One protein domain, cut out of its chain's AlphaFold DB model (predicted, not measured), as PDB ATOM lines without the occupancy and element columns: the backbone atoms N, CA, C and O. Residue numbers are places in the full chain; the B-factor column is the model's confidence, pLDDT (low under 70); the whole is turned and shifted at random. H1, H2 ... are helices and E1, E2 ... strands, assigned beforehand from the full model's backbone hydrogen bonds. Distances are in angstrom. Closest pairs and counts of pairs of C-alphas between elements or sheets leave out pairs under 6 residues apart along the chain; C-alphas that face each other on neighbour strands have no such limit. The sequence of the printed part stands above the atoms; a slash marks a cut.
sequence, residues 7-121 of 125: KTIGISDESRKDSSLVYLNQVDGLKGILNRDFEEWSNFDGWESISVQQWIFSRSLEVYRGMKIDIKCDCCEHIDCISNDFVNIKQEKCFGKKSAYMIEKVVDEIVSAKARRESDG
ATOM      1  N   LYS A   7     137.447 -22.537 125.121       92.56
ATOM      2  CA  LYS A   7     136.551 -21.406 125.364       92.56
ATOM      3  C   LYS A   7     135.929 -21.539 126.746       92.56
ATOM      4  O   LYS A   7     135.551 -22.633 127.145       92.56
ATOM      5  N   THR A   8     135.806 -20.437 127.474       93.25
ATOM      6  CA  THR A   8     134.987 -20.378 128.690       93.25
ATOM      7  C   THR A   8     133.642 -19.754 128.348       93.25
ATOM      8  O   THR A   8     133.620 -18.695 127.721       93.25
ATOM      9  N   ILE A   9     132.559 -20.406 128.773       94.38
ATOM     10  CA  ILE A   9     131.177 -19.944 128.611       94.38
ATOM     11  C   ILE A   9     130.476 -19.790 129.966       94.38
ATOM     12  O   ILE A   9     130.773 -20.533 130.907       94.38
ATOM     13  N   GLY A  10     129.570 -18.820 130.082       93.56
ATOM     14  CA  GLY A  10     128.796 -18.547 131.296       93.56
ATOM     15  C   GLY A  10     127.665 -19.537 131.536       93.56
ATOM     16  O   GLY A  10     127.387 -20.406 130.708       93.56
ATOM     17  N   ILE A  11     126.991 -19.395 132.678       93.06
ATOM     18  CA  ILE A  11     125.869 -20.249 133.100       93.06
ATOM     19  C   ILE A  11     124.761 -20.267 132.041       93.06
ATOM     20  O   ILE A  11     124.266 -21.342 131.699       93.06
ATOM     21  N   SER A  12     124.449 -19.110 131.459       92.38
ATOM     22  CA  SER A  12     123.361 -18.948 130.487       92.38
ATOM     23  C   SER A  12     123.815 -19.010 129.024       92.38
ATOM     24  O   SER A  12     122.983 -18.980 128.123       92.38
ATOM     25  N   ASP A  13     125.118 -19.153 128.769       93.00
ATOM     26  CA  ASP A  13     125.666 -19.179 127.408       93.00
ATOM     27  C   ASP A  13     125.604 -20.570 126.762       93.00
ATOM     28  O   ASP A  13     125.793 -21.600 127.415       93.00
ATOM     29  N   GLU A  14     125.400 -20.626 125.450       92.31
ATOM     30  CA  GLU A  14     125.384 -21.889 124.712       92.31
ATOM     31  C   GLU A  14     126.791 -22.344 124.303       92.31
ATOM     32  O   GLU A  14     127.676 -21.545 123.987       92.31
ATOM     33  N   SER A  15     126.985 -23.664 124.291       93.06
ATOM     34  CA  SER A  15     128.202 -24.278 123.761       93.06
ATOM     35  C   SER A  15     128.273 -24.109 122.247       93.06
ATOM     36  O   SER A  15     127.264 -24.149 121.543       93.06
ATOM     37  N   ARG A  16     129.490 -23.997 121.721       92.44
ATOM     38  CA  ARG A  16     129.748 -24.018 120.283       92.44
ATOM     39  C   ARG A  16     129.343 -25.361 119.680       92.44
ATOM     40  O   ARG A  16     129.379 -26.410 120.323       92.44
ATOM     41  N   LYS A  17     129.015 -25.334 118.389       89.44
ATOM     42  CA  LYS A  17     128.819 -26.558 117.614       89.44
ATOM     43  C   LYS A  17     130.131 -27.354 117.560       89.44
ATOM     44  O   LYS A  17     131.200 -26.773 117.365       89.44
ATOM     45  N   ASP A  18     130.025 -28.672 117.716       88.31
ATOM     46  CA  ASP A  18     131.135 -29.630 117.638       88.31
ATOM     47  C   ASP A  18     132.233 -29.436 118.711       88.31
ATOM     48  O   ASP A  18     133.365 -29.890 118.533       88.31
ATOM     49  N   SER A  19     131.923 -28.771 119.834       92.25
ATOM     50  CA  SER A  19     132.800 -28.711 121.011       92.25
ATOM     51  C   SER A  19     132.361 -29.683 122.102       92.25
ATOM     52  O   SER A  19     131.172 -29.885 122.340       92.25
ATOM     53  N   SER A  20     133.335 -30.235 122.822       94.25
ATOM     54  CA  SER A  20     133.091 -30.954 124.069       94.25
ATOM     55  C   SER A  20     132.737 -29.954 125.169       94.25
ATOM     56  O   SER A  20     133.540 -29.076 125.484       94.25
ATOM     57  N   LEU A  21     131.540 -30.071 125.739       95.25
ATOM     58  CA  LEU A  21     131.100 -29.243 126.857       95.25
ATOM     59  C   LEU A  21     131.505 -29.896 128.179       95.25
ATOM     60  O   LEU A  21     131.127 -31.035 128.454       95.25
ATOM     61  N   VAL A  22     132.244 -29.165 129.011       94.94
ATOM     62  CA  VAL A  22     132.744 -29.653 130.303       94.94
ATOM     63  C   VAL A  22     132.355 -28.709 131.430       94.94
ATOM     64  O   VAL A  22     132.319 -27.493 131.251       94.94
ATOM     65  N   TYR A  23     132.075 -29.263 132.609       93.88
ATOM     66  CA  TYR A  23     131.571 -28.502 133.751       93.88
ATOM     67  C   TYR A  23     132.570 -28.526 134.904       93.88
ATOM     68  O   TYR A  23     133.067 -29.583 135.287       93.88
ATOM     69  N   LEU A  24     132.838 -27.360 135.496       91.00
ATOM     70  CA  LEU A  24     133.791 -27.244 136.608       91.00
ATOM     71  C   LEU A  24     133.313 -27.934 137.886       91.00
ATOM     72  O   LEU A  24     134.125 -28.407 138.676       91.00
ATOM     73  N   ASN A  25     131.999 -27.991 138.094       87.50
ATOM     74  CA  ASN A  25     131.393 -28.617 139.266       87.50
ATOM     75  C   ASN A  25     131.522 -30.151 139.285       87.50
ATOM     76  O   ASN A  25     131.201 -30.758 140.298       87.50
ATOM     77  N   GLN A  26     131.998 -30.774 138.203       87.94
ATOM     78  CA  GLN A  26     132.258 -32.215 138.140       87.94
ATOM     79  C   GLN A  26     133.610 -32.606 138.757       87.94
ATOM     80  O   GLN A  26     133.951 -33.786 138.772       87.94
ATOM     81  N   VAL A  27     134.401 -31.633 139.224       90.19
ATOM     82  CA  VAL A  27     135.771 -31.853 139.702       90.19
ATOM     83  C   VAL A  27     135.914 -31.358 141.133       90.19
ATOM     84  O   VAL A  27     136.205 -30.184 141.392       90.19
ATOM     85  N   ASP A  28     135.737 -32.277 142.075       93.56
ATOM     86  CA  ASP A  28     135.890 -31.985 143.495       93.56
ATOM     87  C   ASP A  28     137.295 -31.444 143.800       93.56
ATOM     88  O   ASP A  28     138.317 -31.984 143.375       93.56
ATOM     89  N   GLY A  29     137.344 -30.330 144.534       94.19
ATOM     90  CA  GLY A  29     138.589 -29.674 144.939       94.19
ATOM     91  C   GLY A  29     139.203 -28.716 143.910       94.19
ATOM     92  O   GLY A  29     140.022 -27.885 144.305       94.19
ATOM     93  N   LEU A  30     138.773 -28.730 142.636       95.25
ATOM     94  CA  LEU A  30     139.324 -27.840 141.599       95.25
ATOM     95  C   LEU A  30     139.198 -26.366 141.997       95.25
ATOM     96  O   LEU A  30     140.185 -25.637 142.002       95.25
ATOM     97  N   LYS A  31     138.005 -25.924 142.408       95.00
ATOM     98  CA  LYS A  31     137.795 -24.531 142.839       95.00
ATOM     99  C   LYS A  31     138.630 -24.158 144.061       95.00
ATOM    100  O   LYS A  31     139.075 -23.022 144.152       95.00
ATOM    101  N   GLY A  32     138.860 -25.103 144.975       95.31
ATOM    102  CA  GLY A  32     139.706 -24.887 146.148       95.31
ATOM    103  C   GLY A  32     141.149 -24.578 145.755       95.31
ATOM    104  O   GLY A  32     141.729 -23.628 146.269       95.31
ATOM    105  N   ILE A  33     141.693 -25.319 144.786       95.81
ATOM    106  CA  ILE A  33     143.015 -25.049 144.205       95.81
ATOM    107  C   ILE A  33     143.015 -23.707 143.468       95.81
ATOM    108  O   ILE A  33     143.867 -22.865 143.727       95.81
ATOM    109  N   LEU A  34     142.031 -23.465 142.598       95.12
ATOM    110  CA  LEU A  34     141.952 -22.240 141.795       95.12
ATOM    111  C   LEU A  34     141.687 -20.968 142.615       95.12
ATOM    112  O   LEU A  34     141.812 -19.867 142.077       95.12
ATOM    113  N   ASN A  35     141.301 -21.086 143.883       95.06
ATOM    114  CA  ASN A  35     141.096 -19.952 144.781       95.06
ATOM    115  C   ASN A  35     142.365 -19.546 145.555       95.06
ATOM    116  O   ASN A  35     142.331 -18.551 146.272       95.06
ATOM    117  N   ARG A  36     143.463 -20.300 145.421       95.25
ATOM    118  CA  ARG A  36     144.771 -19.972 146.009       95.25
ATOM    119  C   ARG A  36     145.428 -18.789 145.283       95.25
ATOM    120  O   ARG A  36     144.896 -18.284 144.287       95.25
ATOM    121  N   ASP A  37     146.594 -18.361 145.759       94.44
ATOM    122  CA  ASP A  37     147.405 -17.339 145.091       94.44
ATOM    123  C   ASP A  37     147.960 -17.836 143.752       94.44
ATOM    124  O   ASP A  37     148.059 -19.038 143.506       94.44
ATOM    125  N   PHE A  38     148.310 -16.904 142.857       93.50
ATOM    126  CA  PHE A  38     148.744 -17.232 141.491       93.50
ATOM    127  C   PHE A  38     149.884 -18.244 141.442       93.50
ATOM    128  O   PHE A  38     149.836 -19.172 140.638       93.50
ATOM    129  N   GLU A  39     150.884 -18.085 142.300       94.06
ATOM    130  CA  GLU A  39     152.039 -18.983 142.351       94.06
ATOM    131  C   GLU A  39     151.630 -20.418 142.703       94.06
ATOM    132  O   GLU A  39     152.171 -21.365 142.139       94.06
ATOM    133  N   GLU A  40     150.621 -20.582 143.557       95.31
ATOM    134  CA  GLU A  40     150.122 -21.891 143.962       95.31
ATOM    135  C   GLU A  40     149.187 -22.489 142.909       95.31
ATOM    136  O   GLU A  40     149.400 -23.608 142.442       95.31
ATOM    137  N   TRP A  41     148.147 -21.754 142.499       95.50
ATOM    138  CA  TRP A  41     147.155 -22.324 141.590       95.50
ATOM    139  C   TRP A  41     147.712 -22.509 140.181       95.50
ATOM    140  O   TRP A  41     147.299 -23.440 139.504       95.50
ATOM    141  N   SER A  42     148.667 -21.691 139.731       94.69
ATOM    142  CA  SER A  42     149.263 -21.864 138.401       94.69
ATOM    143  C   SER A  42     150.359 -22.936 138.349       94.69
ATOM    144  O   SER A  42     150.813 -23.292 137.256       94.69
ATOM    145  N   ASN A  43     150.790 -23.476 139.493       96.00
ATOM    146  CA  ASN A  43     151.793 -24.533 139.566       96.00
ATOM    147  C   ASN A  43     151.142 -25.922 139.487       96.00
ATOM    148  O   ASN A  43     150.893 -26.560 140.507       96.00
ATOM    149  N   PHE A  44     150.883 -26.385 138.260       96.12
ATOM    150  CA  PHE A  44     150.222 -27.665 137.981       96.12
ATOM    151  C   PHE A  44     150.848 -28.855 138.731       96.12
ATOM    152  O   PHE A  44     150.131 -29.632 139.363       96.12
ATOM    153  N   ASP A  45     152.179 -28.971 138.710       93.12
ATOM    154  CA  ASP A  45     152.908 -30.085 139.331       93.12
ATOM    155  C   ASP A  45     152.875 -30.034 140.867       93.12
ATOM    156  O   ASP A  45     153.056 -31.052 141.530       93.12
ATOM    157  N   GLY A  46     152.616 -28.854 141.439       93.94
ATOM    158  CA  GLY A  46     152.506 -28.640 142.882       93.94
ATOM    159  C   GLY A  46     151.122 -28.934 143.464       93.94
ATOM    160  O   GLY A  46     150.927 -28.791 144.670       93.94
ATOM    161  N   TRP A  47     150.137 -29.305 142.645       96.00
ATOM    162  CA  TRP A  47     148.797 -29.607 143.137       96.00
ATOM    163  C   TRP A  47     148.745 -30.958 143.858       96.00
ATOM    164  O   TRP A  47     149.126 -31.988 143.319       96.00
ATOM    165  N   GLU A  48     148.178 -30.965 145.062       91.69
ATOM    166  CA  GLU A  48     148.067 -32.171 145.899       91.69
ATOM    167  C   GLU A  48     147.005 -33.162 145.385       91.69
ATOM    168  O   GLU A  48     147.038 -34.350 145.703       91.69
ATOM    169  N   SER A  49     146.034 -32.677 144.603       95.25
ATOM    170  CA  SER A  49     144.907 -33.483 144.138       95.25
ATOM    171  C   SER A  49     145.174 -34.101 142.766       95.25
ATOM    172  O   SER A  49     145.033 -33.445 141.729       95.25
ATOM    173  N   ILE A  50     145.482 -35.400 142.766       94.06
ATOM    174  CA  ILE A  50     145.690 -36.198 141.547       94.06
ATOM    175  C   ILE A  50     144.453 -36.163 140.639       94.06
ATOM    176  O   ILE A  50     144.596 -36.078 139.422       94.06
ATOM    177  N   SER A  51     143.237 -36.199 141.195       94.75
ATOM    178  CA  SER A  51     142.008 -36.169 140.388       94.75
ATOM    179  C   SER A  51     141.860 -34.850 139.625       94.75
ATOM    180  O   SER A  51     141.494 -34.847 138.450       94.75
ATOM    181  N   VAL A  52     142.212 -33.731 140.263       96.38
ATOM    182  CA  VAL A  52     142.195 -32.404 139.634       96.38
ATOM    183  C   VAL A  52     143.272 -32.306 138.550       96.38
ATOM    184  O   VAL A  52     142.986 -31.835 137.446       96.38
ATOM    185  N   GLN A  53     144.484 -32.805 138.823       96.75
ATOM    186  CA  GLN A  53     145.558 -32.870 137.827       96.75
ATOM    187  C   GLN A  53     145.153 -33.705 136.608       96.75
ATOM    188  O   GLN A  53     145.289 -33.248 135.473       96.75
ATOM    189  N   GLN A  54     144.606 -34.902 136.829       95.88
ATOM    190  CA  GLN A  54     144.142 -35.791 135.762       95.88
ATOM    191  C   GLN A  54     143.039 -35.154 134.926       95.88
ATOM    192  O   GLN A  54     143.043 -35.301 133.703       95.88
ATOM    193  N   TRP A  55     142.112 -34.431 135.558       96.31
ATOM    194  CA  TRP A  55     141.056 -33.746 134.828       96.31
ATOM    195  C   TRP A  55     141.632 -32.689 133.883       96.31
ATOM    196  O   TRP A  55     141.348 -32.746 132.688       96.31
ATOM    197  N   ILE A  56     142.493 -31.790 134.375       96.75
ATOM    198  CA  ILE A  56     143.151 -30.779 133.530       96.75
ATOM    199  C   ILE A  56     143.969 -31.448 132.424       96.75
ATOM    200  O   ILE A  56     143.779 -31.131 131.252       96.75
ATOM    201  N   PHE A  57     144.805 -32.428 132.769       96.94
ATOM    202  CA  PHE A  57     145.657 -33.117 131.804       96.94
ATOM    203  C   PHE A  57     144.854 -33.832 130.706       96.94
ATOM    204  O   PHE A  57     145.216 -33.767 129.532       96.94
ATOM    205  N   SER A  58     143.731 -34.471 131.050       96.56
ATOM    206  CA  SER A  58     142.851 -35.115 130.067       96.56
ATOM    207  C   SER A  58     142.270 -34.106 129.078       96.56
ATOM    208  O   SER A  58     142.248 -34.380 127.878       96.56
ATOM    209  N   ARG A  59     141.825 -32.935 129.552       96.62
ATOM    210  CA  ARG A  59     141.314 -31.866 128.677       96.62
ATOM    211  C   ARG A  59     142.429 -31.302 127.793       96.62
ATOM    212  O   ARG A  59     142.218 -31.081 126.604       96.62
ATOM    213  N   SER A  60     143.638 -31.148 128.331       96.31
ATOM    214  CA  SER A  60     144.813 -30.747 127.551       96.31
ATOM    215  C   SER A  60     145.145 -31.758 126.454       96.31
ATOM    216  O   SER A  60     145.389 -31.369 125.315       96.31
ATOM    217  N   LEU A  61     145.088 -33.062 126.734       96.62
ATOM    218  CA  LEU A  61     145.303 -34.092 125.713       96.62
ATOM    219  C   LEU A  61     144.246 -34.063 124.602       96.62
ATOM    220  O   LEU A  61     144.586 -34.253 123.435       96.62
ATOM    221  N   GLU A  62     142.980 -33.830 124.941       95.81
ATOM    222  CA  GLU A  62     141.899 -33.662 123.963       95.81
ATOM    223  C   GLU A  62     142.158 -32.457 123.051       95.81
ATOM    224  O   GLU A  62     142.109 -32.585 121.825       95.81
ATOM    225  N   VAL A  63     142.522 -31.309 123.630       95.44
ATOM    226  CA  VAL A  63     142.885 -30.093 122.881       95.44
ATOM    227  C   VAL A  63     144.097 -30.329 121.987       95.44
ATOM    228  O   VAL A  63     144.077 -29.975 120.808       95.44
ATOM    229  N   TYR A  64     145.137 -30.969 122.520       94.75
ATOM    230  CA  TYR A  64     146.339 -31.325 121.774       94.75
ATOM    231  C   TYR A  64     146.025 -32.244 120.577       94.75
ATOM    232  O   TYR A  64     146.641 -32.121 119.519       94.75
ATOM    233  N   ARG A  65     145.015 -33.117 120.700       94.12
ATOM    234  CA  ARG A  65     144.494 -33.969 119.611       94.12
ATOM    235  C   ARG A  65     143.568 -33.235 118.630       94.12
ATOM    236  O   ARG A  65     143.071 -33.856 117.697       94.12
ATOM    237  N   GLY A  66     143.352 -31.933 118.813       93.00
ATOM    238  CA  GLY A  66     142.561 -31.087 117.919       93.00
ATOM    239  C   GLY A  66     141.093 -30.928 118.315       93.00
ATOM    240  O   GLY A  66     140.324 -30.364 117.537       93.00
ATOM    241  N   MET A  67     140.683 -31.392 119.500       94.44
ATOM    242  CA  MET A  67     139.313 -31.198 119.979       94.44
ATOM    243  C   MET A  67     139.084 -29.753 120.436       94.44
ATOM    244  O   MET A  67     139.978 -29.100 120.980       94.44
ATOM    245  N   LYS A  68     137.856 -29.262 120.242       94.31
ATOM    246  CA  LYS A  68     137.382 -28.004 120.830       94.31
ATOM    247  C   LYS A  68     136.698 -28.300 122.156       94.31
ATOM    248  O   LYS A  68     135.898 -29.231 122.227       94.31
ATOM    249  N   ILE A  69     136.982 -27.499 123.174       94.81
ATOM    250  CA  ILE A  69     136.406 -27.635 124.510       94.81
ATOM    251  C   ILE A  69     135.768 -26.314 124.922       94.81
ATOM    252  O   ILE A  69     136.391 -25.255 124.814       94.81
ATOM    253  N   ASP A  70     134.543 -26.410 125.426       95.00
ATOM    254  CA  ASP A  70     133.814 -25.320 126.058       95.00
ATOM    255  C   ASP A  70     133.692 -25.625 127.551       95.00
ATOM    256  O   ASP A  70     133.119 -26.633 127.959       95.00
ATOM    257  N   ILE A  71     134.270 -24.761 128.378       94.69
ATOM    258  CA  ILE A  71     134.245 -24.859 129.833       94.69
ATOM    259  C   ILE A  71     133.073 -24.035 130.340       94.69
ATOM    260  O   ILE A  71     133.088 -22.806 130.268       94.69
ATOM    261  N   LYS A  72     132.077 -24.713 130.900       94.31
ATOM    262  CA  LYS A  72     130.943 -24.084 131.567       94.31
ATOM    263  C   LYS A  72     131.386 -23.563 132.937       94.31
ATOM    264  O   LYS A  72     131.581 -24.341 133.875       94.31
ATOM    265  N   CYS A  73     131.580 -22.248 133.050       89.94
ATOM    266  CA  CYS A  73     131.751 -21.571 134.336       89.94
ATOM    267  C   CYS A  73     130.400 -21.532 135.051       89.94
ATOM    268  O   CYS A  73     129.365 -21.244 134.459       89.94
ATOM    269  N   ASP A  74     130.437 -21.800 136.348       88.06
ATOM    270  CA  ASP A  74     129.296 -21.708 137.263       88.06
ATOM    271  C   ASP A  74     129.397 -20.479 138.185       88.06
ATOM    272  O   ASP A  74     128.748 -20.387 139.223       88.06
ATOM    273  N   CYS A  75     130.261 -19.548 137.793       89.19
ATOM    274  CA  CYS A  75     130.670 -18.353 138.514       89.19
ATOM    275  C   CYS A  75     130.193 -17.044 137.865       89.19
ATOM    276  O   CYS A  75     130.207 -15.996 138.509       89.19
ATOM    277  N   CYS A  76     129.828 -17.079 136.584       90.44
ATOM    278  CA  CYS A  76     129.509 -15.912 135.770       90.44
ATOM    279  C   CYS A  76     128.265 -16.228 134.942       90.44
ATOM    280  O   CYS A  76     128.212 -17.282 134.308       90.44
ATOM    281  N   GLU A  77     127.297 -15.312 134.928       90.00
ATOM    282  CA  GLU A  77     126.047 -15.480 134.175       90.00
ATOM    283  C   GLU A  77     126.315 -15.585 132.671       90.00
ATOM    284  O   GLU A  77     125.931 -16.560 132.026       90.00
ATOM    285  N   HIS A  78     127.083 -14.618 132.164       86.38
ATOM    286  CA  HIS A  78     127.577 -14.562 130.797       86.38
ATOM    287  C   HIS A  78     129.085 -14.345 130.811       86.38
ATOM    288  O   HIS A  78     129.600 -13.483 131.534       86.38
ATOM    289  N   ILE A  79     129.797 -15.125 130.012       83.56
ATOM    290  CA  ILE A  79     131.204 -14.920 129.701       83.56
ATOM    291  C   ILE A  79     131.487 -15.580 128.359       83.56
ATOM    292  O   ILE A  79     131.254 -16.763 128.185       83.56
ATOM    293  N   ASP A  80     132.016 -14.826 127.407       77.38
ATOM    294  CA  ASP A  80     132.508 -15.372 126.146       77.38
ATOM    295  C   ASP A  80     133.996 -15.052 126.084       77.38
ATOM    296  O   ASP A  80     134.396 -13.958 125.694       77.38
ATOM    297  N   CYS A  81     134.812 -15.967 126.609       79.31
ATOM    298  CA  CYS A  81     136.251 -15.759 126.686       79.31
ATOM    299  C   CYS A  81     136.980 -16.870 125.951       79.31
ATOM    300  O   CYS A  81     136.856 -18.052 126.288       79.31
ATOM    301  N   ILE A  82     137.801 -16.463 124.993       75.12
ATOM    302  CA  ILE A  82     138.800 -17.319 124.379       75.12
ATOM    303  C   ILE A  82     140.145 -17.029 125.049       75.12
ATOM    304  O   ILE A  82     140.436 -15.910 125.459       75.12
ATOM    305  N   SER A  83     140.946 -18.072 125.206       63.47
ATOM    306  CA  SER A  83     142.172 -18.074 126.000       63.47
ATOM    307  C   SER A  83     143.243 -17.033 125.619       63.47
ATOM    308  O   SER A  83     144.012 -16.591 126.468       63.47
ATOM    309  N   ASN A  84     143.262 -16.546 124.375       58.78
ATOM    310  CA  ASN A  84     144.243 -15.538 123.947       58.78
ATOM    311  C   ASN A  84     144.096 -14.166 124.647       58.78
ATOM    312  O   ASN A  84     144.960 -13.310 124.474       58.78
ATOM    313  N   ASP A  85     143.058 -13.969 125.470       57.56
ATOM    314  CA  ASP A  85     142.727 -12.693 126.119       57.56
ATOM    315  C   ASP A  85     143.123 -12.611 127.606       57.56
ATOM    316  O   ASP A  85     142.575 -11.810 128.371       57.56
ATOM    317  N   PHE A  86     144.090 -13.407 128.070       66.00
ATOM    318  CA  PHE A  86     144.561 -13.380 129.462       66.00
ATOM    319  C   PHE A  86     145.428 -12.156 129.811       66.00
ATOM    320  O   PHE A  86     146.514 -12.277 130.377       66.00
ATOM    321  N   VAL A  87     144.928 -10.948 129.546       63.84
ATOM    322  CA  VAL A  87     145.617  -9.674 129.820       63.84
ATOM    323  C   VAL A  87     145.910  -9.490 131.321       63.84
ATOM    324  O   VAL A  87     146.771  -8.696 131.690       63.84
ATOM    325  N   ASN A  88     145.255 -10.251 132.212       78.75
ATOM    326  CA  ASN A  88     145.492 -10.163 133.654       78.75
ATOM    327  C   ASN A  88     145.169 -11.457 134.432       78.75
ATOM    328  O   ASN A  88     144.466 -11.432 135.445       78.75
ATOM    329  N   ILE A  89     145.674 -12.609 133.974       87.06
ATOM    330  CA  ILE A  89     145.357 -13.913 134.592       87.06
ATOM    331  C   ILE A  89     145.695 -13.998 136.089       87.06
ATOM    332  O   ILE A  89     145.006 -14.681 136.844       87.06
ATOM    333  N   LYS A  90     146.711 -13.257 136.547       88.06
ATOM    334  CA  LYS A  90     147.113 -13.207 137.962       88.06
ATOM    335  C   LYS A  90     146.002 -12.687 138.881       88.06
ATOM    336  O   LYS A  90     145.943 -13.096 140.034       88.06
ATOM    337  N   GLN A  91     145.138 -11.804 138.376       86.81
ATOM    338  CA  GLN A  91     144.028 -11.195 139.120       86.81
ATOM    339  C   GLN A  91     142.665 -11.795 138.752       86.81
ATOM    340  O   GLN A  91     141.635 -11.351 139.265       86.81
ATOM    341  N   GLU A  92     142.638 -12.781 137.852       89.56
ATOM    342  CA  GLU A  92     141.398 -13.394 137.394       89.56
ATOM    343  C   GLU A  92     140.684 -14.092 138.560       89.56
ATOM    344  O   GLU A  92     141.311 -14.705 139.423       89.56
ATOM    345  N   LYS A  93     139.356 -13.989 138.594       90.38
ATOM    346  CA  LYS A  93     138.496 -14.589 139.628       90.38
ATOM    347  C   LYS A  93     137.593 -15.679 139.062       90.38
ATOM    348  O   LYS A  93     137.129 -16.539 139.804       90.38
ATOM    349  N   CYS A  94     137.358 -15.677 137.753       91.88
ATOM    350  CA  CYS A  94     136.561 -16.682 137.072       91.88
ATOM    351  C   CYS A  94     137.295 -18.030 137.046       91.88
ATOM    352  O   CYS A  94     138.322 -18.188 136.380       91.88
ATOM    353  N   PHE A  95     136.730 -19.035 137.719       93.62
ATOM    354  CA  PHE A  95     137.275 -20.393 137.719       93.62
ATOM    355  C   PHE A  95     137.323 -21.014 136.318       93.62
ATOM    356  O   PHE A  95     138.242 -21.779 136.028       93.62
ATOM    357  N   GLY A  96     136.388 -20.657 135.431       93.62
ATOM    358  CA  GLY A  96     136.397 -21.125 134.042       93.62
ATOM    359  C   GLY A  96     137.615 -20.629 133.276       93.62
ATOM    360  O   GLY A  96     138.350 -21.436 132.717       93.62
ATOM    361  N   LYS A  97     137.910 -19.329 133.368       92.50
ATOM    362  CA  LYS A  97     139.101 -18.741 132.747       92.50
ATOM    363  C   LYS A  97     140.399 -19.282 133.336       92.50
ATOM    364  O   LYS A  97     141.308 -19.607 132.581       92.50
ATOM    365  N   LYS A  98     140.486 -19.433 134.664       94.12
ATOM    366  CA  LYS A  98     141.657 -20.065 135.297       94.12
ATOM    367  C   LYS A  98     141.850 -21.508 134.824       94.12
ATOM    368  O   LYS A  98     142.972 -21.915 134.549       94.12
ATOM    369  N   SER A  99     140.765 -22.267 134.677       94.69
ATOM    370  CA  SER A  99     140.819 -23.640 134.153       94.69
ATOM    371  C   SER A  99     141.261 -23.669 132.693       94.69
ATOM    372  O   SER A  99     142.117 -24.473 132.340       94.69
ATOM    373  N   ALA A 100     140.728 -22.768 131.859       94.12
ATOM    374  CA  ALA A 100     141.152 -22.621 130.469       94.12
ATOM    375  C   ALA A 100     142.653 -22.318 130.371       94.12
ATOM    376  O   ALA A 100     143.359 -22.983 129.618       94.12
ATOM    377  N   TYR A 101     143.147 -21.397 131.204       93.81
ATOM    378  CA  TYR A 101     144.569 -21.082 131.303       93.81
ATOM    379  C   TYR A 101     145.410 -22.309 131.659       93.81
ATOM    380  O   TYR A 101     146.410 -22.580 131.000       93.81
ATOM    381  N   MET A 102     145.001 -23.080 132.673       95.56
ATOM    382  CA  MET A 102     145.741 -24.281 133.070       95.56
ATOM    383  C   MET A 102     145.757 -25.343 131.976       95.56
ATOM    384  O   MET A 102     146.794 -25.966 131.757       95.56
ATOM    385  N   ILE A 103     144.639 -25.532 131.271       95.38
ATOM    386  CA  ILE A 103     144.565 -26.476 130.156       95.38
ATOM    387  C   ILE A 103     145.565 -26.081 129.075       95.38
ATOM    388  O   ILE A 103     146.355 -26.928 128.664       95.38
ATOM    389  N   GLU A 104     145.571 -24.820 128.646       92.44
ATOM    390  CA  GLU A 104     146.481 -24.366 127.593       92.44
ATOM    391  C   GLU A 104     147.943 -24.387 128.021       92.44
ATOM    392  O   GLU A 104     148.770 -24.905 127.276       92.44
ATOM    393  N   LYS A 105     148.253 -23.964 129.251       93.06
ATOM    394  CA  LYS A 105     149.607 -24.072 129.808       93.06
ATOM    395  C   LYS A 105     150.133 -25.511 129.738       93.06
ATOM    396  O   LYS A 105     151.268 -25.741 129.335       93.06
ATOM    397  N   VAL A 106     149.307 -26.493 130.103       96.00
ATOM    398  CA  VAL A 106     149.683 -27.913 130.019       96.00
ATOM    399  C   VAL A 106     149.790 -28.384 128.563       96.00
ATOM    400  O   VAL A 106     150.645 -29.213 128.255       96.00
ATOM    401  N   VAL A 107     148.975 -27.860 127.641       95.12
ATOM    402  CA  VAL A 107     149.127 -28.162 126.209       95.12
ATOM    403  C   VAL A 107     150.462 -27.648 125.669       95.12
ATOM    404  O   VAL A 107     151.147 -28.394 124.968       95.12
ATOM    405  N   ASP A 108     150.862 -26.427 126.017       92.62
ATOM    406  CA  ASP A 108     152.146 -25.852 125.605       92.62
ATOM    407  C   ASP A 108     153.328 -26.695 126.103       92.62
ATOM    408  O   ASP A 108     154.284 -26.940 125.359       92.62
ATOM    409  N   GLU A 109     153.237 -27.230 127.324       94.56
ATOM    410  CA  GLU A 109     154.223 -28.176 127.853       94.56
ATOM    411  C   GLU A 109     154.235 -29.506 127.090       94.56
ATOM    412  O   GLU A 109     155.310 -30.027 126.786       94.56
ATOM    413  N   ILE A 110     153.071 -30.052 126.712       94.75
ATOM    414  CA  ILE A 110     152.983 -31.268 125.881       94.75
ATOM    415  C   ILE A 110     153.656 -31.042 124.520       94.75
ATOM    416  O   ILE A 110     154.448 -31.880 124.074       94.75
ATOM    417  N   VAL A 111     153.369 -29.913 123.864       93.50
ATOM    418  CA  VAL A 111     153.966 -29.539 122.570       93.50
ATOM    419  C   VAL A 111     155.481 -29.393 122.705       93.50
ATOM    420  O   VAL A 111     156.229 -29.974 121.916       93.50
ATOM    421  N   SER A 112     155.941 -28.689 123.739       92.81
ATOM    422  CA  SER A 112     157.366 -28.474 124.009       92.81
ATOM    423  C   SER A 112     158.094 -29.781 124.329       92.81
ATOM    424  O   SER A 112     159.183 -30.040 123.821       92.81
ATOM    425  N   ALA A 113     157.488 -30.653 125.138       92.12
ATOM    426  CA  ALA A 113     158.035 -31.968 125.455       92.12
ATOM    427  C   ALA A 113     158.149 -32.863 124.216       92.12
ATOM    428  O   ALA A 113     159.147 -33.569 124.073       92.12
ATOM    429  N   LYS A 114     157.169 -32.821 123.306       91.19
ATOM    430  CA  LYS A 114     157.253 -33.533 122.027       91.19
ATOM    431  C   LYS A 114     158.392 -32.998 121.158       91.19
ATOM    432  O   LYS A 114     159.193 -33.800 120.694       91.19
ATOM    433  N   ALA A 115     158.504 -31.679 121.004       90.44
ATOM    434  CA  ALA A 115     159.566 -31.063 120.208       90.44
ATOM    435  C   ALA A 115     160.969 -31.430 120.728       90.44
ATOM    436  O   ALA A 115     161.833 -31.789 119.936       90.44
ATOM    437  N   ARG A 116     161.171 -31.431 122.057       90.25
ATOM    438  CA  ARG A 116     162.423 -31.895 122.689       90.25
ATOM    439  C   ARG A 116     162.725 -33.366 122.373       90.25
ATOM    440  O   ARG A 116     163.836 -33.717 122.007       90.25
ATOM    441  N   ARG A 117     161.722 -34.246 122.457       84.69
ATOM    442  CA  ARG A 117     161.899 -35.675 122.123       84.69
ATOM    443  C   ARG A 117     162.253 -35.898 120.652       84.69
ATOM    444  O   ARG A 117     162.997 -36.825 120.346       84.69
ATOM    445  N   GLU A 118     161.703 -35.077 119.761       86.12
ATOM    446  CA  GLU A 118     162.003 -35.106 118.328       86.12
ATOM    447  C   GLU A 118     163.403 -34.543 118.025       86.12
ATOM    448  O   GLU A 118     164.089 -35.090 117.164       86.12
ATOM    449  N   SER A 119     163.866 -33.515 118.751       83.12
ATOM    450  CA  SER A 119     165.223 -32.967 118.594       83.12
ATOM    451  C   SER A 119     166.314 -33.880 119.146       83.12
ATOM    452  O   SER A 119     167.383 -33.981 118.549       83.12
ATOM    453  N   ASP A 120     166.048 -34.563 120.259       77.25
ATOM    454  CA  ASP A 120     167.052 -35.333 121.002       77.25
ATOM    455  C   ASP A 120     167.275 -36.745 120.420       77.25
ATOM    456  O   ASP A 120     167.963 -37.575 121.015       77.25
ATOM    457  N   GLY A 121     166.678 -37.053 119.260       61.38
ATOM    458  CA  GLY A 121     166.924 -38.291 118.512       61.38
ATOM    459  C   GLY A 121     166.466 -39.574 119.213       61.38
ATOM    460  O   GLY A 121     166.810 -40.672 118.780       61.38
TER     461      GLY A 121
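Overview. This is residues 7 to 121 of the 125 residues of the protein "Phosphoenolpyruvate carboxykinase-like protein" of Prochlorococcus marinus (strain MIT 9312) (UniProt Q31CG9). A small twisted sheet of four strands has the first turns of the long helix H4 packed over one face, while H4 runs on past the sheet and its end, with residues 112 to 121, sticks out as an arm. H3 crosses H4 steeply and reaches the sheet with residues 59 to 63, and the short helix H1 sits by the beginning of H4, with H2 next to it. The printed part has 115 residues, with four named helices and four named strands in the order E1 E2 H1 H2 H3 E3 E4 H4; the sheet, in the order E2 E3 E1 E4, is mixed, and the class is mixed, helices and strands. The whole is compact, with a radius of gyration of the C-alphas of 14.2 A and spans of 49 by 33 by 28 A, the arm making the length.

Along the chain. E1 is residues 7 to 9, 6.4 A long, from C-alpha 7 at (136.551, -21.406, 125.364). E2 is residues 19 to 23, 12.8 A. H1 is residues 30 to 34, 6.2 A, and H2 is residues 38 to 41, 5.3 A. H3, residues 50 to 64, measures 20.4 A from C-alpha 50 at (145.690, -36.198, 141.547). E3 is residues 68 to 72, 13.1 A, and E4 is residues 80 to 82, 6.8 A. H4, residues 95 to 119, measures 36.1 A and ends at C-alpha 119 (165.223, -32.967, 118.594).

Arrangement. E2 and E3 are parallel, with N 20 and O 68 2.8 A apart, within hydrogen-bond range. E3 and E1 are parallel, with N 9 and O 71 at 2.9 A. E1 and the edge strand E4 are antiparallel, with N 8 and O 81 at 2.9 A. E2, H1 H2 H3 and E3 form a strand-helix-strand unit, two parallel neighbour strands with helices between. H3 and H4 on one face of the sheet make two layers, helices over strands. H4 lies over E3 and E1 at a height over the sheet of 11.5 A, along the strands, at 13 degrees to E1 on the local plane. H3 touches H4 at a steep tilt of 66 degrees, the same way; their closest C-alphas, of Ser 60 and Ile 103, are 5.0 A apart. H1 touches H4, which meets it with residues 95 to 99 alone; the closest C-alphas are those of Leu 34 and Phe 95, 6.5 A. H1 and H2 only just touch, with 3 pairs of C-alphas within 8 A, and touch only at the corner, closest at Leu 34 and Trp 41, 5.2 A between C-alphas. H2 and H4 are apart. In H1, H3 and H4 every O i to N i+4 pair is within hydrogen-bond range; H2 is too short for such a pair.

Size, cuts and confidence. The C-alphas of Glu 77 and Gly 121, the two farthest apart, are 49.4 A apart. The printed part has no cut. The link from E4 to H4, residues 83 to 94, is long. The mean pLDDT of the printed part is 90.7, and residues 83 to 87 and 121 are under 70.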